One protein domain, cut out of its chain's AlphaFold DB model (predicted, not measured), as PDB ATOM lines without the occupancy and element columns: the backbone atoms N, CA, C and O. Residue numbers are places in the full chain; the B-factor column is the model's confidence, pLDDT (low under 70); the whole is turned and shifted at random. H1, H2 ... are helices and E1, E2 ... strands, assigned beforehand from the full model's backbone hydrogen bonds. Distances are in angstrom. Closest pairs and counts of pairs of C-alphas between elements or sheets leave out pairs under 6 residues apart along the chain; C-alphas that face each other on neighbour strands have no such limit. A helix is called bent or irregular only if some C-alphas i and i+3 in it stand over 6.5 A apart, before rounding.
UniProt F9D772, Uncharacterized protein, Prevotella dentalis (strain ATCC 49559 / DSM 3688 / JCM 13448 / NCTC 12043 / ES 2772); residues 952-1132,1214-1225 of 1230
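What this domain is: This is residues 952 to 1132 and 1214 to 1225 of the 1230 residues of an uncharacterized protein of Prevotella dentalis (strain ATCC 49559 / DSM 3688 / JCM 13448 / NCTC 12043 / ES 2772) (UniProt F9D772). A twisted sheet of five parallel strands makes the core, with H4, H5b and H6 on one face and H2, H8 and the short H1 on the other. A small hairpin, E1 and E2, lies off beyond the ends where the sheet's strands begin. The printed part has 193 residues with eight named helices and seven named strands, in the order E1 E2 E3 H1 H2 E4 H3 H4 E5 H5 E6 H6 E7 H7 H8. The large sheet runs E4 E3 E5 E6 E7, the hairpin is antiparallel, and the class is mixed, helices and strands. The whole is compact, with a radius of gyration of the C-alphas of 16.0 A and spans of 43 by 43 by 27 A.

How they stand to each other: The sheet runs E4, residues 1016 to 1021, E3, 972 to 977, E5, 1051 to 1055, E6, 1089 to 1094, and E7, 1116 to 1119; it is twisted, with C-alphas up to 4.0 A off its best plane. Within hydrogen-bond range are N 1020 and O 975 at 2.8 A for E4 and E3, N 1055 and O 976 at 2.7 A for E3 and E5, N 1054 and O 1091 at 2.8 A for E5 and E6, and N 1118 and O 1092 at 2.8 A for E6 and E7. H4, residues 1031 to 1044, is over E4 at a height over the sheet of 11.0 A. H6, residues 1100 to 1113, is on the same face, over E6 and E7, at 9.8 A. H5, residues 1063 to 1084, was assigned as one helix by its hydrogen bonds but is bent: C-alphas 1071 and 1074 are 7.8 A apart, and its arms H5a, 1063 to 1071, and H5b, 1074 to 1084, stand at a steep tilt of 44 degrees. H5b is on the sheet and touches H6, with C-alphas of Glu 1075 and Ile 1109 closest at 6.2 A, at a shallow tilt of 25 degrees, the same way. H5a is not on the sheet. On the opposite face from H4, H2, residues 998 to 1010, is over E4 and E3, and H8, residues 1214 to 1223, is only just over E6 and E7, with 3 C-alphas on each. H2 touches H8 with residues 998 to 1002 alone; C-alphas of Tyr 998 and Ala 1217 are closest, 4.8 A. H1, residues 979 to 982, is on the same face as H2, over none of the strands. E3, H1 H2, E4 form a strand-helix-strand unit, two parallel neighbour strands with helices between them in the chain, as do E5, H5, E6 and E6, H6, E7; each crossover is right-handed. H3, residues 1023 to 1026, touches residues 1033 to 1037 of H4, with C-alphas of Phe 1025 and Leu 1034 closest at 6.0 A; with H4 it stands between E4 and E5 in a split unit, E3 lying between those strands in the sheet, also right-handed. H7, residues 1121 to 1125, is close to but not clearly touching H8: C-alphas of Leu 1123 and Asp 1215 are 6.8 A apart. The hairpin of E1, residues 952 to 957, and E2, residues 963 to 967, has N 954 and O 966 at 2.8 A. Every O i to N i+4 pair is within hydrogen-bond range in H2, H5a, H5b, H6 and H8, against 7 of 10 in H4 and 0 of 1 in H7, where 2 of 2 O i to N i+3 pairs are; H1 and H3 are too short for such a pair.

Where its parts are: E1 begins at C-alpha 952, (4.111, -13.707, 136.465), and H8 ends at C-alpha 1223, (2.556, -22.081, 123.857). From first to last C-alpha H4 measures 20.3 A, H6 20.0 A, H2 18.3 A, E4 17.1 A and H5b 15.7 A.

The domain as a whole: The two C-alphas farthest apart are those of Gln 962 and His 1132, 48.5 A. Residues 1133 to 1213 are not printed, and C-alphas 1132 and 1214 are 16.5 A apart across this cut. H1 to H2 is a long link of 15 residues. Mean pLDDT of the printed part is 92.8; residues 1012 to 1013 are under 70.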
ATOM      1  N   LYS A 952       3.229 -12.582 136.802       88.94
ATOM      2  CA  LYS A 952       4.111 -13.707 136.465       88.94
ATOM      3  C   LYS A 952       5.160 -13.284 135.428       88.94
ATOM      4  O   LYS A 952       4.844 -12.569 134.474       88.94
ATOM      5  N   TYR A 953       6.396 -13.756 135.588       88.75
ATOM      6  CA  TYR A 953       7.535 -13.494 134.701       88.75
ATOM      7  C   TYR A 953       8.224 -14.803 134.305       88.75
ATOM      8  O   TYR A 953       8.604 -15.585 135.172       88.75
ATOM      9  N   SER A 954       8.439 -15.023 133.008       86.56
ATOM     10  CA  SER A 954       9.283 -16.112 132.509       86.56
ATOM     11  C   SER A 954      10.750 -15.715 132.614       86.56
ATOM     12  O   SER A 954      11.123 -14.612 132.209       86.56
ATOM     13  N   LEU A 955      11.597 -16.625 133.087       83.56
ATOM     14  CA  LEU A 955      13.045 -16.458 132.996       83.56
ATOM     15  C   LEU A 955      13.543 -16.723 131.569       83.56
ATOM     16  O   LEU A 955      13.085 -17.649 130.902       83.56
ATOM     17  N   ALA A 956      14.494 -15.910 131.116       81.00
ATOM     18  CA  ALA A 956      15.208 -16.079 129.855       81.00
ATOM     19  C   ALA A 956      16.648 -15.555 129.972       81.00
ATOM     20  O   ALA A 956      16.974 -14.813 130.898       81.00
ATOM     21  N   ILE A 957      17.505 -15.908 129.013       79.50
ATOM     22  CA  ILE A 957      18.855 -15.346 128.883       79.50
ATOM     23  C   ILE A 957      18.880 -14.399 127.674       79.50
ATOM     24  O   ILE A 957      18.419 -14.750 126.580       79.50
ATOM     25  N   ASN A 958      19.382 -13.180 127.884       79.31
ATOM     26  CA  ASN A 958      19.491 -12.148 126.852       79.31
ATOM     27  C   ASN A 958      20.800 -12.280 126.034       79.31
ATOM     28  O   ASN A 958      21.667 -13.098 126.344       79.31
ATOM     29  N   LYS A 959      20.976 -11.442 124.999       74.44
ATOM     30  CA  LYS A 959      22.162 -11.464 124.109       74.44
ATOM     31  C   LYS A 959      23.517 -11.256 124.814       74.44
ATOM     32  O   LYS A 959      24.546 -11.589 124.239       74.44
ATOM     33  N   ASN A 960      23.521 -10.735 126.043       81.19
ATOM     34  CA  ASN A 960      24.719 -10.492 126.850       81.19
ATOM     35  C   ASN A 960      25.030 -11.652 127.823       81.19
ATOM     36  O   ASN A 960      25.902 -11.510 128.677       81.19
ATOM     37  N   GLY A 961      24.277 -12.760 127.773       78.06
ATOM     38  CA  GLY A 961      24.380 -13.852 128.749       78.06
ATOM     39  C   GLY A 961      23.740 -13.540 130.110       78.06
ATOM     40  O   GLY A 961      23.929 -14.294 131.061       78.06
ATOM     41  N   GLN A 962      22.986 -12.442 130.229       83.50
ATOM     42  CA  GLN A 962      22.351 -12.036 131.484       83.50
ATOM     43  C   GLN A 962      20.974 -12.689 131.627       83.50
ATOM     44  O   GLN A 962      20.197 -12.733 130.669       83.50
ATOM     45  N   LEU A 963      20.653 -13.144 132.839       82.88
ATOM     46  CA  LEU A 963      19.317 -13.612 133.194       82.88
ATOM     47  C   LEU A 963      18.347 -12.419 133.254       82.88
ATOM     48  O   LEU A 963      18.608 -11.442 133.955       82.88
ATOM     49  N   VAL A 964      17.228 -12.509 132.536       86.00
ATOM     50  CA  VAL A 964      16.169 -11.491 132.493       86.00
ATOM     51  C   VAL A 964      14.805 -12.118 132.786       86.00
ATOM     52  O   VAL A 964      14.517 -13.236 132.359       86.00
ATOM     53  N   GLY A 965      13.960 -11.395 133.523       88.19
ATOM     54  CA  GLY A 965      12.561 -11.758 133.751       88.19
ATOM     55  C   GLY A 965      11.659 -11.039 132.753       88.19
ATOM     56  O   GLY A 965      11.518  -9.819 132.824       88.19
ATOM     57  N   ILE A 966      11.040 -11.783 131.839       88.81
ATOM     58  CA  ILE A 966      10.148 -11.249 130.801       88.81
ATOM     59  C   ILE A 966       8.694 -11.437 131.267       88.81
ATOM     60  O   ILE A 966       8.342 -12.562 131.630       88.81
ATOM     61  N   PRO A 967       7.831 -10.401 131.261       90.12
ATOM     62  CA  PRO A 967       6.423 -10.540 131.642       90.12
ATOM     63  C   PRO A 967       5.727 -11.673 130.878       90.12
ATOM     64  O   PRO A 967       5.847 -11.754 129.653       90.12
ATOM     65  N   VAL A 968       4.995 -12.541 131.587       89.69
ATOM     66  CA  VAL A 968       4.237 -13.646 130.967       89.69
ATOM     67  C   VAL A 968       3.098 -13.103 130.110       89.69
ATOM     68  O   VAL A 968       2.925 -13.578 128.993       89.69
ATOM     69  N   ILE A 969       2.410 -12.052 130.563       92.56
ATOM     70  CA  ILE A 969       1.493 -11.250 129.744       92.56
ATOM     71  C   ILE A 969       2.302 -10.086 129.137       92.56
ATOM     72  O   ILE A 969       2.676  -9.180 129.886       92.56
ATOM     73  N   PRO A 970       2.644 -10.108 127.832       93.12
ATOM     74  CA  PRO A 970       3.493  -9.091 127.222       93.12
ATOM     75  C   PRO A 970       2.668  -7.870 126.800       93.12
ATOM     76  O   PRO A 970       1.585  -8.024 126.239       93.12
ATOM     77  N   ASN A 971       3.193  -6.664 127.027       93.88
ATOM     78  CA  ASN A 971       2.508  -5.411 126.683       93.88
ATOM     79  C   ASN A 971       3.160  -4.612 125.534       93.88
ATOM     80  O   ASN A 971       2.573  -3.633 125.082       93.88
ATOM     81  N   ASN A 972       4.324  -5.048 125.035       95.25
ATOM     82  CA  ASN A 972       4.885  -4.640 123.741       95.25
ATOM     83  C   ASN A 972       5.174  -5.902 122.902       95.25
ATOM     84  O   ASN A 972       5.902  -6.794 123.356       95.25
ATOM     85  N   ILE A 973       4.568  -5.996 121.713       96.69
ATOM     86  CA  ILE A 973       4.566  -7.183 120.849       96.69
ATOM     87  C   ILE A 973       4.783  -6.786 119.385       96.69
ATOM     88  O   ILE A 973       4.150  -5.853 118.897       96.69
ATOM     89  N   LEU A 974       5.596  -7.561 118.662       98.31
ATOM     90  CA  LEU A 974       5.739  -7.463 117.208       98.31
ATOM     91  C   LEU A 974       5.331  -8.774 116.523       98.31
ATOM     92  O   LEU A 974       5.904  -9.832 116.787       98.31
ATOM     93  N   PHE A 975       4.390  -8.702 115.584       98.25
ATOM     94  CA  PHE A 975       4.008  -9.827 114.731       98.25
ATOM     95  C   PHE A 975       4.610  -9.684 113.327       98.25
ATOM     96  O   PHE A 975       4.419  -8.677 112.648       98.25
ATOM     97  N   LEU A 976       5.312 -10.711 112.854       98.12
ATOM     98  CA  LEU A 976       5.814 -10.828 111.483       98.12
ATOM     99  C   LEU A 976       4.969 -11.897 110.789       98.12
ATOM    100  O   LEU A 976       4.943 -13.019 111.283       98.12
ATOM    101  N   GLY A 977       4.270 -11.590 109.695       96.50
ATOM    102  CA  GLY A 977       3.276 -12.527 109.146       96.50
ATOM    103  C   GLY A 977       3.039 -12.428 107.643       96.50
ATOM    104  O   GLY A 977       3.308 -11.398 107.016       96.50
ATOM    105  N   ASN A 978       2.539 -13.514 107.057       95.12
ATOM    106  CA  ASN A 978       2.256 -13.632 105.625       95.12
ATOM    107  C   ASN A 978       0.745 -13.510 105.329       95.12
ATOM    108  O   ASN A 978       0.053 -12.726 105.981       95.12
ATOM    109  N   SER A 979       0.214 -14.222 104.328       94.75
ATOM    110  CA  SER A 979      -1.222 -14.227 104.008       94.75
ATOM    111  C   SER A 979      -2.111 -14.681 105.171       94.75
ATOM    112  O   SER A 979      -3.249 -14.233 105.251       94.75
ATOM    113  N   LEU A 980      -1.607 -15.482 106.118       95.75
ATOM    114  CA  LEU A 980      -2.367 -15.865 107.315       95.75
ATOM    115  C   LEU A 980      -2.587 -14.686 108.293       95.75
ATOM    116  O   LEU A 980      -3.410 -14.807 109.190       95.75
ATOM    117  N   MET A 981      -1.913 -13.542 108.115       95.12
ATOM    118  CA  MET A 981      -2.058 -12.342 108.968       95.12
ATOM    119  C   MET A 981      -2.392 -11.053 108.189       95.12
ATOM    120  O   MET A 981      -2.909 -10.085 108.744       95.12
ATOM    121  N   PHE A 982      -2.072 -11.024 106.894       91.19
ATOM    122  CA  PHE A 982      -2.259  -9.893 105.976       91.19
ATOM    123  C   PHE A 982      -2.892 -10.345 104.646       91.19
ATOM    124  O   PHE A 982      -2.576  -9.838 103.563       91.19
ATOM    125  N   GLY A 983      -3.815 -11.301 104.720       82.94
ATOM    126  CA  GLY A 983      -4.765 -11.583 103.652       82.94
ATOM    127  C   GLY A 983      -5.433 -10.304 103.150       82.94
ATOM    128  O   GLY A 983      -5.797  -9.405 103.913       82.94
ATOM    129  N   HIS A 984      -5.486 -10.171 101.825       73.06
ATOM    130  CA  HIS A 984      -6.037  -9.000 101.130       73.06
ATOM    131  C   HIS A 984      -5.488  -7.640 101.633       73.06
ATOM    132  O   HIS A 984      -6.097  -6.595 101.417       73.06
ATOM    133  N   GLY A 985      -4.313  -7.643 102.281       78.56
ATOM    134  CA  GLY A 985      -3.639  -6.471 102.838       78.56
ATOM    135  C   GLY A 985      -4.148  -5.971 104.197       78.56
ATOM    136  O   GLY A 985      -3.673  -4.924 104.633       78.56
ATOM    137  N   THR A 986      -5.080  -6.658 104.876       85.38
ATOM    138  CA  THR A 986      -5.735  -6.112 106.090       85.38
ATOM    139  C   THR A 986      -5.804  -7.057 107.292       85.38
ATOM    140  O   THR A 986      -5.546  -6.598 108.409       85.38
ATOM    141  N   TYR A 987      -6.110  -8.340 107.107       94.31
ATOM    142  CA  TYR A 987      -6.253  -9.345 108.174       94.31
ATOM    143  C   TYR A 987      -6.116 -10.765 107.583       94.31
ATOM    144  O   TYR A 987      -5.951 -10.892 106.375       94.31
ATOM    145  N   GLY A 988      -6.110 -11.832 108.380       95.19
ATOM    146  CA  GLY A 988      -5.881 -13.211 107.909       95.19
ATOM    147  C   GLY A 988      -6.734 -13.650 106.704       95.19
ATOM    148  O   GLY A 988      -7.945 -13.449 106.669       95.19
ATOM    149  N   MET A 989      -6.093 -14.248 105.689       93.69
ATOM    150  CA  MET A 989      -6.754 -14.680 104.449       93.69
ATOM    151  C   MET A 989      -7.821 -15.743 104.718       93.69
ATOM    152  O   MET A 989      -7.552 -16.716 105.412       93.69
ATOM    153  N   ASP A 990      -8.995 -15.551 104.113       93.50
ATOM    154  CA  ASP A 990     -10.210 -16.363 104.260       93.50
ATOM    155  C   ASP A 990     -10.865 -16.400 105.659       93.50
ATOM    156  O   ASP A 990     -11.880 -17.082 105.818       93.50
ATOM    157  N   ALA A 991     -10.416 -15.580 106.620       96.56
ATOM    158  CA  ALA A 991     -11.274 -15.196 107.746       96.56
ATOM    159  C   ALA A 991     -12.468 -14.375 107.225       96.56
ATOM    160  O   ALA A 991     -12.329 -13.554 106.312       96.56
ATOM    161  N   THR A 992     -13.652 -14.558 107.803       95.62
ATOM    162  CA  THR A 992     -14.872 -13.879 107.333       95.62
ATOM    163  C   THR A 992     -14.885 -12.386 107.681       95.62
ATOM    164  O   THR A 992     -15.467 -11.586 106.947       95.62
ATOM    165  N   ALA A 993     -14.191 -11.984 108.748       95.44
ATOM    166  CA  ALA A 993     -14.090 -10.602 109.213       95.44
ATOM    167  C   ALA A 993     -12.758 -10.352 109.960       95.44
ATOM    168  O   ALA A 993     -12.151 -11.317 110.437       95.44
ATOM    169  N   PRO A 994     -12.296  -9.089 110.098       94.62
ATOM    170  CA  PRO A 994     -11.053  -8.757 110.805       94.62
ATOM    171  C   PRO A 994     -10.974  -9.292 112.238       94.62
ATOM    172  O   PRO A 994      -9.899  -9.665 112.694       94.62
ATOM    173  N   GLU A 995     -12.105  -9.336 112.942       95.56
ATOM    174  CA  GLU A 995     -12.224  -9.833 114.314       95.56
ATOM    175  C   GLU A 995     -11.976 -11.343 114.466       95.56
ATOM    176  O   GLU A 995     -11.626 -11.803 115.555       95.56
ATOM    177  N   ASN A 996     -12.106 -12.106 113.376       96.19
ATOM    178  CA  ASN A 996     -11.998 -13.563 113.392       96.19
ATOM    179  C   ASN A 996     -10.577 -14.079 113.113       96.19
ATOM    180  O   ASN A 996     -10.335 -15.277 113.286       96.19
ATOM    181  N   ASP A 997      -9.631 -13.214 112.725       96.44
ATOM    182  CA  ASP A 997      -8.238 -13.612 112.489       96.44
ATOM    183  C   ASP A 997      -7.450 -13.849 113.794       96.44
ATOM    184  O   ASP A 997      -7.824 -13.404 114.886       96.44
ATOM    185  N   TYR A 998      -6.332 -14.578 113.703       97.31
ATOM    186  CA  TYR A 998      -5.569 -14.945 114.900       97.31
ATOM    187  C   TYR A 998      -4.900 -13.738 115.584       97.31
ATOM    188  O   TYR A 998      -4.650 -13.771 116.789       97.31
ATOM    189  N   TYR A 999      -4.603 -12.668 114.839       96.62
ATOM    190  CA  TYR A 999      -3.961 -11.464 115.360       96.62
ATOM    191  C   TYR A 999      -4.946 -10.649 116.207       96.62
ATOM    192  O   TYR A 999      -4.605 -10.247 117.323       96.62
ATOM    193  N   HIS A1000      -6.182 -10.462 115.737       96.00
ATOM    194  CA  HIS A1000      -7.242  -9.819 116.504       96.00
ATOM    195  C   HIS A1000      -7.573 -10.631 117.756       96.00
ATOM    196  O   HIS A1000      -7.581 -10.086 118.855       96.00
ATOM    197  N   ARG A1001      -7.760 -11.951 117.628       96.75
ATOM    198  CA  ARG A1001      -8.075 -12.829 118.767       96.75
ATOM    199  C   ARG A1001      -7.008 -12.764 119.871       96.75
ATOM    200  O   ARG A1001      -7.350 -12.610 121.043       96.75
ATOM    201  N   ILE A1002      -5.719 -12.799 119.512       96.25
ATOM    202  CA  ILE A1002      -4.613 -12.649 120.476       96.25
ATOM    203  C   ILE A1002      -4.578 -11.236 121.077       96.25
ATOM    204  O   ILE A1002      -4.471 -11.097 122.297       96.25
ATOM    205  N   THR A1003      -4.655 -10.184 120.257       95.12
ATOM    206  CA  THR A1003      -4.527  -8.800 120.751       95.12
ATOM    207  C   THR A1003      -5.708  -8.381 121.625       95.12
ATOM    208  O   THR A1003      -5.480  -7.802 122.685       95.12
ATOM    209  N   SER A1004      -6.936  -8.772 121.284       94.06
ATOM    210  CA  SER A1004      -8.127  -8.584 122.120       94.06
ATOM    211  C   SER A1004      -8.017  -9.321 123.460       94.06
ATOM    212  O   SER A1004      -8.293  -8.728 124.504       94.06
ATOM    213  N   LYS A1005      -7.514 -10.567 123.480       93.44
ATOM    214  CA  LYS A1005      -7.286 -11.287 124.746       93.44
ATOM    215  C   LYS A1005      -6.225 -10.605 125.615       93.44
ATOM    216  O   LYS A1005      -6.359 -10.564 126.834       93.44
ATOM    217  N   LEU A1006      -5.183 -10.031 125.018       93.62
ATOM    218  CA  LEU A1006      -4.151  -9.310 125.768       93.62
ATOM    219  C   LEU A1006      -4.626  -7.924 126.238       93.62
ATOM    220  O   LEU A1006      -4.255  -7.506 127.332       93.62
ATOM    221  N   GLN A1007      -5.512  -7.249 125.496       93.12
ATOM    222  CA  GLN A1007      -6.206  -6.038 125.958       93.12
ATOM    223  C   GLN A1007      -7.139  -6.318 127.145       93.12
ATOM    224  O   GLN A1007      -7.193  -5.510 128.068       93.12
ATOM    225  N   GLU A1008      -7.824  -7.467 127.168       91.56
ATOM    226  CA  GLU A1008      -8.621  -7.917 128.320       91.56
ATOM    227  C   GLU A1008      -7.748  -8.100 129.578       91.56
ATOM    228  O   GLU A1008      -8.122  -7.660 130.664       91.56
ATOM    229  N   LEU A1009      -6.562  -8.700 129.425       89.56
ATOM    230  CA  LEU A1009      -5.648  -9.024 130.531       89.56
ATOM    231  C   LEU A1009      -4.808  -7.832 131.031       89.56
ATOM    232  O   LEU A1009      -4.338  -7.848 132.169       89.56
ATOM    233  N   LEU A1010      -4.589  -6.811 130.196       87.50
ATOM    234  CA  LEU A1010      -3.773  -5.629 130.522       87.50
ATOM    235  C   LEU A1010      -4.595  -4.357 130.789       87.50
ATOM    236  O   LEU A1010      -4.095  -3.425 131.421       87.50
ATOM    237  N   GLY A1011      -5.833  -4.300 130.297       79.44
ATOM    238  CA  GLY A1011      -6.562  -3.054 130.077       79.44
ATOM    239  C   GLY A1011      -6.201  -2.423 128.725       79.44
ATOM    240  O   GLY A1011      -5.047  -2.434 128.292       79.44
ATOM    241  N   SER A1012      -7.200  -1.845 128.053       60.94
ATOM    242  CA  SER A1012      -7.124  -1.410 126.649       60.94
ATOM    243  C   SER A1012      -6.061  -0.346 126.341       60.94
ATOM    244  O   SER A1012      -5.604  -0.269 125.205       60.94
ATOM    245  N   GLU A1013      -5.640   0.452 127.325       63.03
ATOM    246  CA  GLU A1013      -4.629   1.509 127.154       63.03
ATOM    247  C   GLU A1013      -3.172   1.019 127.308       63.03
ATOM    248  O   GLU A1013      -2.245   1.802 127.116       63.03
ATOM    249  N   GLN A1014      -2.939  -0.253 127.672       80.69
ATOM    250  CA  GLN A1014      -1.600  -0.757 128.030       80.69
ATOM    251  C   GLN A1014      -0.906  -1.618 126.959       80.69
ATOM    252  O   GLN A1014       0.289  -1.891 127.110       80.69
ATOM    253  N   LEU A1015      -1.610  -2.054 125.905       93.06
ATOM    254  CA  LEU A1015      -1.045  -2.914 124.856       93.06
ATOM    255  C   LEU A1015      -0.533  -2.110 123.650       93.06
ATOM    256  O   LEU A1015      -1.311  -1.475 122.943       93.06
ATOM    257  N   HIS A1016       0.756  -2.255 123.347       93.56
ATOM    258  CA  HIS A1016       1.343  -1.938 122.048       93.56
ATOM    259  C   HIS A1016       1.557  -3.245 121.266       93.56
ATOM    260  O   HIS A1016       2.211  -4.170 121.750       93.56
ATOM    261  N   ALA A1017       0.961  -3.343 120.076       94.44
ATOM    262  CA  ALA A1017       1.041  -4.517 119.212       94.44
ATOM    263  C   ALA A1017       1.219  -4.074 117.754       94.44
ATOM    264  O   ALA A1017       0.255  -3.686 117.095       94.44
ATOM    265  N   ASP A1018       2.457  -4.123 117.268       95.50
ATOM    266  CA  ASP A1018       2.808  -3.792 115.888       95.50
ATOM    267  C   ASP A1018       2.818  -5.045 115.004       95.50
ATOM    268  O   ASP A1018       3.030  -6.171 115.467       95.50
ATOM    269  N   ARG A1019       2.608  -4.862 113.694       95.44
ATOM    270  CA  ARG A1019       2.629  -5.967 112.726       95.44
ATOM    271  C   ARG A1019       3.251  -5.604 111.376       95.44
ATOM    272  O   ARG A1019       2.908  -4.589 110.774       95.44
ATOM    273  N   LEU A1020       4.132  -6.474 110.873       97.00
ATOM    274  CA  LEU A1020       4.856  -6.329 109.606       97.00
ATOM    275  C   LEU A1020       4.457  -7.422 108.604       97.00
ATOM    276  O   LEU A1020       4.375  -8.602 108.946       97.00
ATOM    277  N   TYR A1021       4.237  -7.025 107.347       95.88
ATOM    278  CA  TYR A1021       3.980  -7.957 106.250       95.88
ATOM    279  C   TYR A1021       5.284  -8.576 105.737       95.88
ATOM    280  O   TYR A1021       6.146  -7.882 105.187       95.88
ATOM    281  N   SER A1022       5.405  -9.893 105.894       95.88
ATOM    282  CA  SER A1022       6.660 -10.638 105.752       95.88
ATOM    283  C   SER A1022       6.685 -11.636 104.592       95.88
ATOM    284  O   SER A1022       7.709 -12.274 104.367       95.88
ATOM    285  N   SER A1023       5.642 -11.694 103.756       94.19
ATOM    286  CA  SER A1023       5.718 -12.399 102.461       94.19
ATOM    287  C   SER A1023       6.911 -11.962 101.576       94.19
ATOM    288  O   SER A1023       7.527 -12.833 100.961       94.19
ATOM    289  N   PRO A1024       7.351 -10.679 101.551       94.56
ATOM    290  CA  PRO A1024       8.568 -10.285 100.829       94.56
ATOM    291  C   PRO A1024       9.847 -11.012 101.282       94.56
ATOM    292  O   PRO A1024      10.736 -11.231 100.464       94.56
ATOM    293  N   PHE A1025       9.937 -11.430 102.550       96.19
ATOM    294  CA  PHE A1025      11.036 -12.267 103.045       96.19
ATOM    295  C   PHE A1025      10.944 -13.693 102.483       96.19
ATOM    296  O   PHE A1025      11.925 -14.218 101.965       96.19
ATOM    297  N   GLU A1026       9.754 -14.298 102.500       94.12
ATOM    298  CA  GLU A1026       9.515 -15.644 101.947       94.12
ATOM    299  C   GLU A1026       9.693 -15.713 100.419       94.12
ATOM    300  O   GLU A1026       9.955 -16.779  99.857       94.12
ATOM    301  N   HIS A1027       9.518 -14.579  99.739       92.44
ATOM    302  CA  HIS A1027       9.683 -14.415  98.295       92.44
ATOM    303  C   HIS A1027      11.049 -13.840  97.888       92.44
ATOM    304  O   HIS A1027      11.279 -13.639  96.697       92.44
ATOM    305  N   SER A1028      11.955 -13.591  98.838       89.75
ATOM    306  CA  SER A1028      13.285 -13.053  98.543       89.75
ATOM    307  C   SER A1028      14.118 -14.043  97.726       89.75
ATOM    308  O   SER A1028      14.382 -15.159  98.174       89.75
ATOM    309  N   VAL A1029      14.562 -13.616  96.540       85.31
ATOM    310  CA  VAL A1029      15.439 -14.397  95.645       85.31
ATOM    311  C   VAL A1029      16.840 -13.791  95.518       85.31
ATOM    312  O   VAL A1029      17.721 -14.383  94.897       85.31
ATOM    313  N   SER A1030      17.070 -12.630  96.132       86.56
ATOM    314  CA  SER A1030      18.354 -11.938  96.178       86.56
ATOM    315  C   SER A1030      18.643 -11.332  97.554       86.56
ATOM    316  O   SER A1030      17.744 -11.084  98.359       86.56
ATOM    317  N   ASP A1031      19.915 -11.014  97.799       88.31
ATOM    318  CA  ASP A1031      20.342 -10.270  98.990       88.31
ATOM    319  C   ASP A1031      19.713  -8.870  99.083       88.31
ATOM    320  O   ASP A1031      19.508  -8.364 100.185       88.31
ATOM    321  N   GLN A1032      19.357  -8.257  97.946       91.81
ATOM    322  CA  GLN A1032      18.685  -6.958  97.928       91.81
ATOM    323  C   GLN A1032      17.234  -7.066  98.414       91.81
ATOM    324  O   GLN A1032      16.768  -6.164  99.105       91.81
ATOM    325  N   ASP A1033      16.527  -8.159  98.109       90.94
ATOM    326  CA  ASP A1033      15.162  -8.393  98.603       90.94
ATOM    327  C   ASP A1033      15.157  -8.574 100.126       90.94
ATOM    328  O   ASP A1033      14.361  -7.946 100.832       90.94
ATOM    329  N   LEU A1034      16.117  -9.357 100.634       92.69
ATOM    330  CA  LEU A1034      16.335  -9.541 102.067       92.69
ATOM    331  C   LEU A1034      16.637  -8.206 102.747       92.69
ATOM    332  O   LEU A1034      15.996  -7.863 103.736       92.69
ATOM    333  N   GLU A1035      17.566  -7.417 102.212       95.12
ATOM    334  CA  GLU A1035      17.942  -6.125 102.793       95.12
ATOM    335  C   GLU A1035      16.799  -5.089 102.704       95.12
ATOM    336  O   GLU A1035      16.584  -4.318 103.641       95.12
ATOM    337  N   ASN A1036      15.985  -5.123 101.642       95.94
ATOM    338  CA  ASN A1036      14.758  -4.327 101.522       95.94
ATOM    339  C   ASN A1036      13.704  -4.699 102.583       95.94
ATOM    340  O   ASN A1036      12.949  -3.832 103.031       95.94
ATOM    341  N   TYR A1037      13.639  -5.971 102.990       97.19
ATOM    342  CA  TYR A1037      12.796  -6.427 104.097       97.19
ATOM    343  C   TYR A1037      13.395  -6.054 105.461       97.19
ATOM    344  O   TYR A1037      12.713  -5.453 106.294       97.19
ATOM    345  N   PHE A1038      14.682  -6.331 105.692       97.56
ATOM    346  CA  PHE A1038      15.332  -6.052 106.972       97.56
ATOM    347  C   PHE A1038      15.374  -4.557 107.308       97.56
ATOM    348  O   PHE A1038      15.227  -4.208 108.476       97.56
ATOM    349  N   ASN A1039      15.455  -3.658 106.324       97.69
ATOM    350  CA  ASN A1039      15.331  -2.216 106.572       97.69
ATOM    351  C   ASN A1039      13.930  -1.760 107.024       97.69
ATOM    352  O   ASN A1039      13.804  -0.664 107.562       97.69
ATOM    353  N   LYS A1040      12.892  -2.597 106.874       97.75
ATOM    354  CA  LYS A1040      11.562  -2.384 107.481       97.75
ATOM    355  C   LYS A1040      11.420  -3.068 108.841       97.75
ATOM    356  O   LYS A1040      10.686  -2.573 109.685       97.75
ATOM    357  N   LEU A1041      12.119  -4.185 109.053       98.25
ATOM    358  CA  LEU A1041      12.080  -4.949 110.302       98.25
ATOM    359  C   LEU A1041      12.929  -4.323 111.420       98.25
ATOM    360  O   LEU A1041      12.466  -4.220 112.549       98.25
ATOM    361  N   ARG A1042      14.165  -3.893 111.127       97.81
ATOM    362  CA  ARG A1042      15.104  -3.371 112.141       97.81
ATOM    363  C   ARG A1042      14.536  -2.211 112.985       97.81
ATOM    364  O   ARG A1042      14.781  -2.242 114.184       97.81
ATOM    365  N   PRO A1043      13.775  -1.235 112.441       97.44
ATOM    366  CA  PRO A1043      13.184  -0.160 113.246       97.44
ATOM    367  C   PRO A1043      12.081  -0.603 114.222       97.44
ATOM    368  O   PRO A1043      11.754   0.165 115.119       97.44
ATOM    369  N   LEU A1044      11.511  -1.801 114.045       97.62
ATOM    370  CA  LEU A1044      10.453  -2.362 114.899       97.62
ATOM    371  C   LEU A1044      11.007  -3.290 115.998       97.62
ATOM    372  O   LEU A1044      10.251  -3.800 116.819       97.62
ATOM    373  N   LEU A1045      12.316  -3.555 115.997       97.44
ATOM    374  CA  LEU A1045      12.978  -4.412 116.978       97.44
ATOM    375  C   LEU A1045      13.770  -3.550 117.963       97.44
ATOM    376  O   LEU A1045      14.825  -3.013 117.620       97.44
ATOM    377  N   THR A1046      13.260  -3.442 119.187       94.19
ATOM    378  CA  THR A1046      13.858  -2.665 120.278       94.19
ATOM    379  C   THR A1046      13.990  -3.500 121.554       94.19
ATOM    380  O   THR A1046      13.309  -4.512 121.735       94.19
ATOM    381  N   ASP A1047      14.867  -3.068 122.468       91.06
ATOM    382  CA  ASP A1047      15.143  -3.773 123.729       91.06
ATOM    383  C   ASP A1047      13.918  -3.839 124.683       91.06
ATOM    384  O   ASP A1047      13.973  -4.570 125.674       91.06
ATOM    385  N   ASP A1048      12.822  -3.116 124.415       92.62
ATOM    386  CA  ASP A1048      11.572  -3.131 125.195       92.62
ATOM    387  C   ASP A1048      10.446  -4.006 124.602       92.62
ATOM    388  O   ASP A1048       9.437  -4.227 125.278       92.62
ATOM    389  N   VAL A1049      10.617  -4.566 123.394       95.44
ATOM    390  CA  VAL A1049       9.699  -5.587 122.853       95.44
ATOM    391  C   VAL A1049       9.787  -6.850 123.716       95.44
ATOM    392  O   VAL A1049      10.871  -7.380 123.960       95.44
ATOM    393  N   GLN A1050       8.641  -7.355 124.178       94.69
ATOM    394  CA  GLN A1050       8.553  -8.484 125.120       94.69
ATOM    395  C   GLN A1050       8.166  -9.800 124.439       94.69
ATOM    396  O   GLN A1050       8.452 -10.881 124.966       94.69
ATOM    397  N   TRP A1051       7.544  -9.725 123.260       96.62
ATOM    398  CA  TRP A1051       7.252 -10.880 122.418       96.62
ATOM    399  C   TRP A1051       7.401 -10.532 120.931       96.62
ATOM    400  O   TRP A1051       6.835  -9.552 120.457       96.62
ATOM    401  N   VAL A1052       8.145 -11.351 120.185       98.31
ATOM    402  CA  VAL A1052       8.121 -11.354 118.715       98.31
ATOM    403  C   VAL A1052       7.513 -12.669 118.232       98.31
ATOM    404  O   VAL A1052       8.054 -13.734 118.537       98.31
ATOM    405  N   ASN A1053       6.420 -12.615 117.468       98.44
ATOM    406  CA  ASN A1053       5.877 -13.790 116.786       98.44
ATOM    407  C   ASN A1053       6.273 -13.790 115.306       98.44
ATOM    408  O   ASN A1053       6.022 -12.823 114.591       98.44
ATOM    409  N   ILE A1054       6.859 -14.892 114.848       98.56
ATOM    410  CA  ILE A1054       7.334 -15.098 113.481       98.56
ATOM    411  C   ILE A1054       6.404 -16.097 112.786       98.56
ATOM    412  O   ILE A1054       6.454 -17.287 113.063       98.56
ATOM    413  N   GLN A1055       5.555 -15.632 111.875       97.19
ATOM    414  CA  GLN A1055       4.644 -16.439 111.062       97.19
ATOM    415  C   GLN A1055       5.069 -16.349 109.587       97.19
ATOM    416  O   GLN A1055       4.489 -15.638 108.771       97.19
ATOM    417  N   VAL A1056       6.162 -17.036 109.253       93.31
ATOM    418  CA  VAL A1056       6.683 -17.157 107.881       93.31
ATOM    419  C   VAL A1056       7.317 -18.525 107.658       93.31
ATOM    420  O   VAL A1056       7.824 -19.147 108.587       93.31
ATOM    421  N   GLY A1057       7.336 -18.964 106.407       92.38
ATOM    422  CA  GLY A1057       7.906 -20.233 105.963       92.38
ATOM    423  C   GLY A1057       7.016 -20.904 104.922       92.38
ATOM    424  O   GLY A1057       7.513 -21.538 103.994       92.38
ATOM    425  N   ASP A1058       5.700 -20.721 105.038       91.69
ATOM    426  CA  ASP A1058       4.696 -21.389 104.212       91.69
ATOM    427  C   ASP A1058       4.791 -20.979 102.730       91.69
ATOM    428  O   ASP A1058       4.605 -21.811 101.841       91.69
ATOM    429  N   ASN A1059       5.192 -19.733 102.434       92.88
ATOM    430  CA  ASN A1059       5.454 -19.306 101.055       92.88
ATOM    431  C   ASN A1059       6.891 -19.576 100.579       92.88
ATOM    432  O   ASN A1059       7.235 -19.185  99.463       92.88
ATOM    433  N   ILE A1060       7.738 -20.286 101.334       93.00
ATOM    434  CA  ILE A1060       9.091 -20.712 100.906       93.00
ATOM    435  C   ILE A1060       8.978 -21.993 100.043       93.00
ATOM    436  O   ILE A1060       9.686 -22.985 100.189       93.00
ATOM    437  N   ASN A1061       8.007 -21.976  99.130       90.75
ATOM    438  CA  ASN A1061       7.387 -23.127  98.469       90.75
ATOM    439  C   ASN A1061       8.063 -23.580  97.161       90.75
ATOM    440  O   ASN A1061       7.528 -24.427  96.450       90.75
ATOM    441  N   THR A1062       9.251 -23.055  96.855       90.31
ATOM    442  CA  THR A1062      10.117 -23.536  95.765       90.31
ATOM    443  C   THR A1062      11.512 -23.838  96.299       90.31
ATOM    444  O   THR A1062      11.873 -23.405  97.398       90.31
ATOM    445  N   ASP A1063      12.301 -24.593  95.540       89.81
ATOM    446  CA  ASP A1063      13.602 -25.066  96.016       89.81
ATOM    447  C   ASP A1063      14.663 -23.957  96.002       89.81
ATOM    448  O   ASP A1063      15.503 -23.916  96.897       89.81
ATOM    449  N   ASP A1064      14.571 -22.982  95.089       88.38
ATOM    450  CA  ASP A1064      15.430 -21.787  95.101       88.38
ATOM    451  C   ASP A1064      15.181 -20.908  96.338       88.38
ATOM    452  O   ASP A1064      16.127 -20.548  97.044       88.38
ATOM    453  N   LYS A1065      13.905 -20.627  96.660       91.31
ATOM    454  CA  LYS A1065      13.519 -19.924  97.897       91.31
ATOM    455  C   LYS A1065      14.045 -20.672  99.124       91.31
ATOM    456  O   LYS A1065      14.632 -20.077 100.027       91.31
ATOM    457  N   PHE A1066      13.858 -21.993  99.153       93.31
ATOM    458  CA  PHE A1066      14.257 -22.815 100.290       93.31
ATOM    459  C   PHE A1066      15.779 -22.929 100.441       93.31
ATOM    460  O   PHE A1066      16.287 -22.879 101.560       93.31
ATOM    461  N   LYS A1067      16.529 -22.974  99.338       90.75
ATOM    462  CA  LYS A1067      17.996 -22.915  99.325       90.75
ATOM    463  C   LYS A1067      18.521 -21.607  99.925       90.75
ATOM    464  O   LYS A1067      19.474 -21.642 100.703       90.75
ATOM    465  N   ILE A1068      17.882 -20.472  99.625       89.69
ATOM    466  CA  ILE A1068      18.211 -19.167 100.226       89.69
ATOM    467  C   ILE A1068      17.848 -19.140 101.719       89.69
ATOM    468  O   ILE A1068      18.643 -18.665 102.531       89.69
ATOM    469  N   PHE A1069      16.699 -19.703 102.101       94.75
ATOM    470  CA  PHE A1069      16.281 -19.806 103.501       94.75
ATOM    471  C   PHE A1069      17.241 -20.650 104.346       94.75
ATOM    472  O   PHE A1069      17.804 -20.148 105.321       94.75
ATOM    473  N   LYS A1070      17.470 -21.899 103.926       91.88
ATOM    474  CA  LYS A1070      18.318 -22.897 104.593       91.88
ATOM    475  C   LYS A1070      19.797 -22.496 104.608       91.88
ATOM    476  O   LYS A1070      20.506 -22.838 105.546       91.88
ATOM    477  N   GLY A1071      20.261 -21.783 103.579       86.12
ATOM    478  CA  GLY A1071      21.648 -21.324 103.468       86.12
ATOM    479  C   GLY A1071      21.943 -19.961 104.105       86.12
ATOM    480  O   GLY A1071      23.114 -19.656 104.320       86.12
ATOM    481  N   LYS A1072      20.927 -19.119 104.366       91.44
ATOM    482  CA  LYS A1072      21.137 -17.748 104.867       91.44
ATOM    483  C   LYS A1072      19.937 -17.129 105.585       91.44
ATOM    484  O   LYS A1072      20.069 -16.710 106.735       91.44
ATOM    485  N   SER A1073      18.797 -16.963 104.907       94.75
ATOM    486  CA  SER A1073      17.811 -15.962 105.351       94.75
ATOM    487  C   SER A1073      17.059 -16.354 106.623       94.75
ATOM    488  O   SER A1073      16.726 -15.470 107.413       94.75
ATOM    489  N   GLY A1074      16.870 -17.652 106.884       95.94
ATOM    490  CA  GLY A1074      16.253 -18.137 108.120       95.94
ATOM    491  C   GLY A1074      17.087 -17.822 109.366       95.94
ATOM    492  O   GLY A1074      16.570 -17.254 110.330       95.94
ATOM    493  N   GLU A1075      18.395 -18.094 109.324       95.88
ATOM    494  CA  GLU A1075      19.312 -17.711 110.409       95.88
ATOM    495  C   GLU A1075      19.468 -16.192 110.523       95.88
ATOM    496  O   GLU A1075      19.522 -15.661 111.633       95.88
ATOM    497  N   MET A1076      19.492 -15.468 109.398       96.19
ATOM    498  CA  MET A1076      19.559 -14.004 109.393       96.19
ATOM    499  C   MET A1076      18.332 -13.373 110.069       96.19
ATOM    500  O   MET A1076      18.476 -12.386 110.791       96.19
ATOM    501  N   LEU A1077      17.137 -13.953 109.899       98.06
ATOM    502  CA  LEU A1077      15.925 -13.512 110.592       98.06
ATOM    503  C   LEU A1077      16.015 -13.770 112.100       98.06
ATOM    504  O   LEU A1077      15.888 -12.831 112.885       98.06
ATOM    505  N   ALA A1078      16.299 -15.013 112.501       97.06
ATOM    506  CA  ALA A1078      16.388 -15.404 113.908       97.06
ATOM    507  C   ALA A1078      17.452 -14.602 114.681       97.06
ATOM    508  O   ALA A1078      17.177 -14.061 115.755       97.06
ATOM    509  N   SER A1079      18.650 -14.460 114.107       95.50
ATOM    510  CA  SER A1079      19.748 -13.689 114.702       95.50
ATOM    511  C   SER A1079      19.461 -12.186 114.764       95.50
ATOM    512  O   SER A1079      19.755 -11.566 115.786       95.50
ATOM    513  N   THR A1080      18.833 -11.594 113.740       97.00
ATOM    514  CA  THR A1080      18.438 -10.171 113.774       97.00
ATOM    515  C   THR A1080      17.417  -9.914 114.883       97.00
ATOM    516  O   THR A1080      17.593  -8.978 115.662       97.00
ATOM    517  N   VAL A1081      16.397 -10.772 115.012       97.19
ATOM    518  CA  VAL A1081      15.375 -10.661 116.066       97.19
ATOM    519  C   VAL A1081      16.001 -10.793 117.458       97.19
ATOM    520  O   VAL A1081      15.828  -9.898 118.280       97.19
ATOM    521  N   ARG A1082      16.793 -11.842 117.726       93.06
ATOM    522  CA  ARG A1082      17.426 -12.045 119.049       93.06
ATOM    523  C   ARG A1082      18.499 -10.993 119.388       93.06
ATOM    524  O   ARG A1082      18.781 -10.780 120.564       93.06
ATOM    525  N   SER A1083      19.081 -10.323 118.389       93.00
ATOM    526  CA  SER A1083      20.069  -9.249 118.583       93.00
ATOM    527  C   SER A1083      19.436  -7.880 118.873       93.00
ATOM    528  O   SER A1083      19.950  -7.128 119.704       93.00
ATOM    529  N   LEU A1084      18.316  -7.551 118.219       95.38
ATOM    530  CA  LEU A1084      17.666  -6.236 118.336       95.38
ATOM    531  C   LEU A1084      16.488  -6.206 119.326       95.38
ATOM    532  O   LEU A1084      16.208  -5.152 119.883       95.38
ATOM    533  N   ALA A1085      15.870  -7.355 119.615       94.81
ATOM    534  CA  ALA A1085      14.883  -7.537 120.683       94.81
ATOM    535  C   ALA A1085      15.353  -8.623 121.687       94.81
ATOM    536  O   ALA A1085      14.734  -9.681 121.818       94.81
ATOM    537  N   PRO A1086      16.482  -8.422 122.400       90.94
ATOM    538  CA  PRO A1086      17.098  -9.443 123.259       90.94
ATOM    539  C   PRO A1086      16.278  -9.820 124.495       90.94
ATOM    540  O   PRO A1086      16.485 -10.903 125.045       90.94
ATOM    541  N   ASN A1087      15.378  -8.932 124.926       90.81
ATOM    542  CA  ASN A1087      14.477  -9.136 126.059       90.81
ATOM    543  C   ASN A1087      13.104  -9.678 125.617       90.81
ATOM    544  O   ASN A1087      12.227  -9.868 126.457       90.81
ATOM    545  N   ALA A1088      12.917  -9.958 124.322       93.19
ATOM    546  CA  ALA A1088      11.715 -10.604 123.822       93.19
ATOM    547  C   ALA A1088      11.791 -12.125 123.997       93.19
ATOM    548  O   ALA A1088      12.799 -12.764 123.667       93.19
ATOM    549  N   ARG A1089      10.669 -12.725 124.405       93.06
ATOM    550  CA  ARG A1089      10.369 -14.114 124.042       93.06
ATOM    551  C   ARG A1089      10.109 -14.147 122.535       93.06
ATOM    552  O   ARG A1089       9.517 -13.217 121.994       93.06
ATOM    553  N   VAL A1090      10.534 -15.197 121.845       95.81
ATOM    554  CA  VAL A1090      10.339 -15.306 120.392       95.81
ATOM    555  C   VAL A1090       9.626 -16.612 120.093       95.81
ATOM    556  O   VAL A1090      10.074 -17.663 120.548       95.81
ATOM    557  N   SER A1091       8.542 -16.547 119.325       97.56
ATOM    558  CA  SER A1091       7.848 -17.721 118.791       97.56
ATOM    559  C   SER A1091       7.968 -17.783 117.277       97.56
ATOM    560  O   SER A1091       8.016 -16.746 116.617       97.56
ATOM    561  N   TRP A1092       7.963 -18.991 116.720       98.56
ATOM    562  CA  TRP A1092       7.847 -19.213 115.282       98.56
ATOM    563  C   TRP A1092       6.607 -20.067 115.005       98.56
ATOM    564  O   TRP A1092       6.609 -21.265 115.260       98.56
ATOM    565  N   THR A1093       5.537 -19.444 114.516       98.00
ATOM    566  CA  THR A1093       4.299 -20.113 114.092       98.00
ATOM    567  C   THR A1093       4.500 -20.665 112.685       98.00
ATOM    568  O   THR A1093       4.719 -19.874 111.766       98.00
ATOM    569  N   PHE A1094       4.478 -21.988 112.488       96.62
ATOM    570  CA  PHE A1094       4.836 -22.551 111.180       96.62
ATOM    571  C   PHE A1094       4.174 -23.895 110.822       96.62
ATOM    572  O   PHE A1094       3.817 -24.697 111.686       96.62
ATOM    573  N   ALA A1095       4.120 -24.131 109.506       94.44
ATOM    574  CA  ALA A1095       3.750 -25.345 108.793       94.44
ATOM    575  C   ALA A1095       2.243 -25.610 108.726       94.44
ATOM    576  O   ALA A1095       1.795 -26.740 108.891       94.44
ATOM    577  N   TRP A1096       1.474 -24.577 108.367       96.62
ATOM    578  CA  TRP A1096       0.112 -24.778 107.866       96.62
ATOM    579  C   TRP A1096       0.137 -25.544 106.534       96.62
ATOM    580  O   TRP A1096      -0.643 -26.470 106.317       96.62
ATOM    581  N   TYR A1097       1.101 -25.222 105.663       94.38
ATOM    582  CA  TYR A1097       1.400 -25.998 104.459       94.38
ATOM    583  C   TYR A1097       2.625 -26.892 104.699       94.38
ATOM    584  O   TYR A1097       3.760 -26.549 104.366       94.38
ATOM    585  N   TYR A1098       2.392 -28.046 105.333       91.94
ATOM    586  CA  TYR A1098       3.455 -28.933 105.806       91.94
ATOM    587  C   TYR A1098       4.389 -29.459 104.702       91.94
ATOM    588  O   TYR A1098       3.967 -30.013 103.687       91.94
ATOM    589  N   ASN A1099       5.693 -29.382 104.971       93.56
ATOM    590  CA  ASN A1099       6.739 -30.082 104.239       93.56
ATOM    591  C   ASN A1099       7.892 -30.432 105.197       93.56
ATOM    592  O   ASN A1099       8.400 -29.545 105.880       93.56
ATOM    593  N   GLN A1100       8.309 -31.704 105.229       93.62
ATOM    594  CA  GLN A1100       9.296 -32.238 106.184       93.62
ATOM    595  C   GLN A1100      10.600 -31.423 106.213       93.62
ATOM    596  O   GLN A1100      10.953 -30.877 107.250       93.62
ATOM    597  N   GLU A1101      11.281 -31.258 105.075       94.12
ATOM    598  CA  GLU A1101      12.602 -30.609 105.052       94.12
ATOM    599  C   GLU A1101      12.542 -29.121 105.450       94.12
ATOM    600  O   GLU A1101      13.457 -28.597 106.089       94.12
ATOM    601  N   ARG A1102      11.434 -28.444 105.118       93.44
ATOM    602  CA  ARG A1102      11.162 -27.059 105.533       93.44
ATOM    603  C   ARG A1102      10.886 -26.973 107.035       93.44
ATOM    604  O   ARG A1102      11.410 -26.074 107.689       93.44
ATOM    605  N   TYR A1103      10.130 -27.923 107.586       95.50
ATOM    606  CA  TYR A1103       9.890 -28.056 109.025       95.50
ATOM    607  C   TYR A1103      11.184 -28.308 109.801       95.50
ATOM    608  O   TYR A1103      11.458 -27.593 110.761       95.50
ATOM    609  N   ASP A1104      12.028 -29.232 109.343       95.75
ATOM    610  CA  ASP A1104      13.303 -29.540 109.996       95.75
ATOM    611  C   ASP A1104      14.274 -28.351 109.956       95.75
ATOM    612  O   ASP A1104      14.952 -28.075 110.944       95.75
ATOM    613  N   ALA A1105      14.301 -27.590 108.854       96.25
ATOM    614  CA  ALA A1105      15.092 -26.365 108.761       96.25
ATOM    615  C   ALA A1105      14.602 -25.274 109.732       96.25
ATOM    616  O   ALA A1105      15.414 -24.700 110.458       96.25
ATOM    617  N   VAL A1106      13.289 -25.004 109.789       97.44
ATOM    618  CA  VAL A1106      12.719 -24.036 110.746       97.44
ATOM    619  C   VAL A1106      12.952 -24.498 112.187       97.44
ATOM    620  O   VAL A1106      13.375 -23.692 113.016       97.44
ATOM    621  N   LYS A1107      12.767 -25.790 112.488       96.94
ATOM    622  CA  LYS A1107      13.028 -26.356 113.817       96.94
ATOM    623  C   LYS A1107      14.497 -26.209 114.215       96.94
ATOM    624  O   LYS A1107      14.758 -25.711 115.303       96.94
ATOM    625  N   ALA A1108      15.443 -26.559 113.345       96.75
ATOM    626  CA  ALA A1108      16.873 -26.439 113.636       96.75
ATOM    627  C   ALA A1108      17.292 -24.983 113.916       96.75
ATOM    628  O   ALA A1108      18.091 -24.733 114.818       96.75
ATOM    629  N   ILE A1109      16.716 -24.011 113.198       97.81
ATOM    630  CA  ILE A1109      16.902 -22.581 113.491       97.81
ATOM    631  C   ILE A1109      16.285 -22.230 114.856       97.81
ATOM    632  O   ILE A1109      16.909 -21.525 115.648       97.81
ATOM    633  N   CYS A1110      15.089 -22.737 115.167       97.12
ATOM    634  CA  CYS A1110      14.436 -22.471 116.447       97.12
ATOM    635  C   CYS A1110      15.232 -23.020 117.640       97.12
ATOM    636  O   CYS A1110      15.505 -22.274 118.581       97.12
ATOM    637  N   ASP A1111      15.676 -24.277 117.554       94.94
ATOM    638  CA  ASP A1111      16.533 -24.933 118.545       94.94
ATOM    639  C   ASP A1111      17.841 -24.139 118.750       94.94
ATOM    640  O   ASP A1111      18.233 -23.860 119.882       94.94
ATOM    641  N   LYS A1112      18.489 -23.711 117.653       93.94
ATOM    642  CA  LYS A1112      19.769 -22.975 117.657       93.94
ATOM    643  C   LYS A1112      19.690 -21.589 118.307       93.94
ATOM    644  O   LYS A1112      20.661 -21.158 118.926       93.94
ATOM    645  N   TYR A1113      18.577 -20.871 118.145       92.38
ATOM    646  CA  TYR A1113      18.427 -19.480 118.607       92.38
ATOM    647  C   TYR A1113      17.557 -19.314 119.867       92.38
ATOM    648  O   TYR A1113      17.363 -18.184 120.333       92.38
ATOM    649  N   GLY A1114      17.055 -20.416 120.440       90.06
ATOM    650  CA  GLY A1114      16.187 -20.400 121.620       90.06
ATOM    651  C   GLY A1114      14.801 -19.814 121.330       90.06
ATOM    652  O   GLY A1114      14.292 -19.020 122.118       90.06
ATOM    653  N   ILE A1115      14.229 -20.154 120.173       95.12
ATOM    654  CA  ILE A1115      12.913 -19.692 119.711       95.12
ATOM    655  C   ILE A1115      11.884 -20.804 119.941       95.12
ATOM    656  O   ILE A1115      12.127 -21.967 119.621       95.12
ATOM    657  N   THR A1116      10.710 -20.457 120.462       95.38
ATOM    658  CA  THR A1116       9.610 -21.404 120.673       95.38
ATOM    659  C   THR A1116       8.941 -21.738 119.340       95.38
ATOM    660  O   THR A1116       8.165 -20.940 118.814       95.38
ATOM    661  N   LEU A1117       9.206 -22.923 118.787       97.56
ATOM    662  CA  LEU A1117       8.458 -23.426 117.632       97.56
ATOM    663  C   LEU A1117       6.997 -23.695 118.033       97.56
ATOM    664  O   LEU A1117       6.715 -24.523 118.901       97.56
ATOM    665  N   VAL A1118       6.076 -22.996 117.379       97.44
ATOM    666  CA  VAL A1118       4.628 -23.153 117.510       97.44
ATOM    667  C   VAL A1118       4.136 -23.894 116.271       97.44
ATOM    668  O   VAL A1118       3.794 -23.308 115.245       97.44
ATOM    669  N   ASP A1119       4.174 -25.220 116.376       95.81
ATOM    670  CA  ASP A1119       3.686 -26.148 115.359       95.81
ATOM    671  C   ASP A1119       2.158 -26.032 115.208       95.81
ATOM    672  O   ASP A1119       1.425 -26.067 116.207       95.81
ATOM    673  N   ILE A1120       1.702 -25.872 113.961       97.12
ATOM    674  CA  ILE A1120       0.285 -25.771 113.574       97.12
ATOM    675  C   ILE A1120      -0.113 -26.782 112.479       97.12
ATOM    676  O   ILE A1120      -1.186 -26.653 111.888       97.12
ATOM    677  N   ARG A1121       0.718 -27.802 112.209       95.12
ATOM    678  CA  ARG A1121       0.454 -28.835 111.182       95.12
ATOM    679  C   ARG A1121      -0.838 -29.609 111.434       95.12
ATOM    680  O   ARG A1121      -1.633 -29.819 110.526       95.12
ATOM    681  N   ASP A1122      -1.050 -30.012 112.683       94.94
ATOM    682  CA  ASP A1122      -2.241 -30.736 113.132       94.94
ATOM    683  C   ASP A1122      -3.516 -29.885 113.023       94.94
ATOM    684  O   ASP A1122      -4.585 -30.402 112.701       94.94
ATOM    685  N   LEU A1123      -3.391 -28.568 113.217       97.06
ATOM    686  CA  LEU A1123      -4.497 -27.621 113.072       97.06
ATOM    687  C   LEU A1123      -4.944 -27.478 111.616       97.06
ATOM    688  O   LEU A1123      -6.130 -27.274 111.373       97.06
ATOM    689  N   ALA A1124      -4.030 -27.603 110.651       93.19
ATOM    690  CA  ALA A1124      -4.377 -27.526 109.237       93.19
ATOM    691  C   ALA A1124      -5.253 -28.711 108.801       93.19
ATOM    692  O   ALA A1124      -6.167 -28.535 107.997       93.19
ATOM    693  N   ASP A1125      -5.007 -29.919 109.313       91.06
ATOM    694  CA  ASP A1125      -5.724 -31.138 108.903       91.06
ATOM    695  C   ASP A1125      -6.943 -31.483 109.787       91.06
ATOM    696  O   ASP A1125      -7.702 -32.404 109.471       91.06
ATOM    697  N   LYS A1126      -7.206 -30.699 110.841       94.12
ATOM    698  CA  LYS A1126      -8.450 -30.761 111.627       94.12
ATOM    699  C   LYS A1126      -9.660 -30.379 110.756       94.12
ATOM    700  O   LYS A1126      -9.669 -29.364 110.060       94.12
ATOM    701  N   ASN A1127     -10.717 -31.189 110.805       92.19
ATOM    702  CA  ASN A1127     -11.930 -30.948 110.018       92.19
ATOM    703  C   ASN A1127     -12.612 -29.626 110.427       92.19
ATOM    704  O   ASN A1127     -12.871 -29.411 111.609       92.19
ATOM    705  N   GLY A1128     -12.924 -28.774 109.447       91.94
ATOM    706  CA  GLY A1128     -13.501 -27.438 109.643       91.94
ATOM    707  C   GLY A1128     -12.485 -26.295 109.785       91.94
ATOM    708  O   GLY A1128     -12.887 -25.136 109.701       91.94
ATOM    709  N   ASN A1129     -11.187 -26.584 109.945       97.00
ATOM    710  CA  ASN A1129     -10.162 -25.549 110.122       97.00
ATOM    711  C   ASN A1129      -9.647 -24.928 108.816       97.00
ATOM    712  O   ASN A1129      -9.121 -23.822 108.859       97.00
ATOM    713  N   LYS A1130      -9.776 -25.604 107.669       96.62
ATOM    714  CA  LYS A1130      -9.549 -24.997 106.344       96.62
ATOM    715  C   LYS A1130     -10.848 -24.361 105.843       96.62
ATOM    716  O   LYS A1130     -11.928 -24.883 106.122       96.62
ATOM    717  N   SER A1131     -10.731 -23.255 105.113       96.38
ATOM    718  CA  SER A1131     -11.856 -22.577 104.458       96.38
ATOM    719  C   SER A1131     -12.325 -23.325 103.189       96.38
ATOM    720  O   SER A1131     -11.963 -24.481 102.943       96.38
ATOM    721  N   HIS A1132     -13.161 -22.692 102.364       95.50
ATOM    722  CA  HIS A1132     -13.744 -23.290 101.158       95.50
ATOM    723  C   HIS A1132     -13.911 -22.288 100.010       95.50
ATOM    724  O   HIS A1132     -14.082 -21.086 100.196       95.50
ATOM    725  N   GLU A1214      -9.026 -19.347 115.195       97.94
ATOM    726  CA  GLU A1214      -9.275 -19.574 116.625       97.94
ATOM    727  C   GLU A1214      -8.274 -20.576 117.212       97.94
ATOM    728  O   GLU A1214      -7.514 -20.222 118.111       97.94
ATOM    729  N   ASP A1215      -8.168 -21.765 116.615       97.75
ATOM    730  CA  ASP A1215      -7.196 -22.798 116.987       97.75
ATOM    731  C   ASP A1215      -5.741 -22.283 116.961       97.75
ATOM    732  O   ASP A1215      -4.957 -22.583 117.864       97.75
ATOM    733  N   ILE A1216      -5.355 -21.496 115.944       98.06
ATOM    734  CA  ILE A1216      -4.014 -20.883 115.853       98.06
ATOM    735  C   ILE A1216      -3.794 -19.875 116.993       98.06
ATOM    736  O   ILE A1216      -2.712 -19.855 117.591       98.06
ATOM    737  N   ALA A1217      -4.799 -19.054 117.316       97.75
ATOM    738  CA  ALA A1217      -4.724 -18.096 118.414       97.75
ATOM    739  C   ALA A1217      -4.593 -18.801 119.772       97.75
ATOM    740  O   ALA A1217      -3.693 -18.465 120.543       97.75
ATOM    741  N   GLU A1218      -5.415 -19.817 120.048       96.00
ATOM    742  CA  GLU A1218      -5.332 -20.620 121.273       96.00
ATOM    743  C   GLU A1218      -3.987 -21.346 121.390       96.00
ATOM    744  O   GLU A1218      -3.334 -21.291 122.436       96.00
ATOM    745  N   ARG A1219      -3.513 -21.964 120.298       95.62
ATOM    746  CA  ARG A1219      -2.202 -22.626 120.228       95.62
ATOM    747  C   ARG A1219      -1.061 -21.656 120.543       95.62
ATOM    748  O   ARG A1219      -0.136 -22.043 121.258       95.62
ATOM    749  N   LEU A1220      -1.125 -20.411 120.069       95.38
ATOM    750  CA  LEU A1220      -0.149 -19.365 120.398       95.38
ATOM    751  C   LEU A1220      -0.242 -18.912 121.861       95.38
ATOM    752  O   LEU A1220       0.776 -18.887 122.552       95.38
ATOM    753  N   LEU A1221      -1.444 -18.600 122.350       93.81
ATOM    754  CA  LEU A1221      -1.676 -18.167 123.734       93.81
ATOM    755  C   LEU A1221      -1.227 -19.238 124.744       93.81
ATOM    756  O   LEU A1221      -0.575 -18.909 125.733       93.81
ATOM    757  N   SER A1222      -1.500 -20.515 124.466       90.81
ATOM    758  CA  SER A1222      -1.029 -21.654 125.264       90.81
ATOM    759  C   SER A1222       0.493 -21.814 125.196       90.81
ATOM    760  O   SER A1222       1.154 -21.823 126.230       90.81
ATOM    761  N   ARG A1223       1.098 -21.870 123.997       89.81
ATOM    762  CA  ARG A1223       2.556 -22.081 123.857       89.81
ATOM    763  C   ARG A1223       3.403 -20.948 124.435       89.81
ATOM    764  O   ARG A1223       4.555 -21.187 124.790       89.81
ATOM    765  N   MET A1224       2.840 -19.747 124.558       89.38
ATOM    766  CA  MET A1224       3.478 -18.601 125.210       89.38
ATOM    767  C   MET A1224       3.128 -18.461 126.702       89.38
ATOM    768  O   MET A1224       3.572 -17.500 127.331       89.38
ATOM    769  N   GLY A1225       2.365 -19.393 127.284       85.44
ATOM    770  CA  GLY A1225       1.986 -19.378 128.700       85.44
ATOM    771  C   GLY A1225       1.021 -18.255 129.084       85.44
ATOM    772  O   GLY A1225       0.950 -17.883 130.249       85.44
TER     773      GLY A1225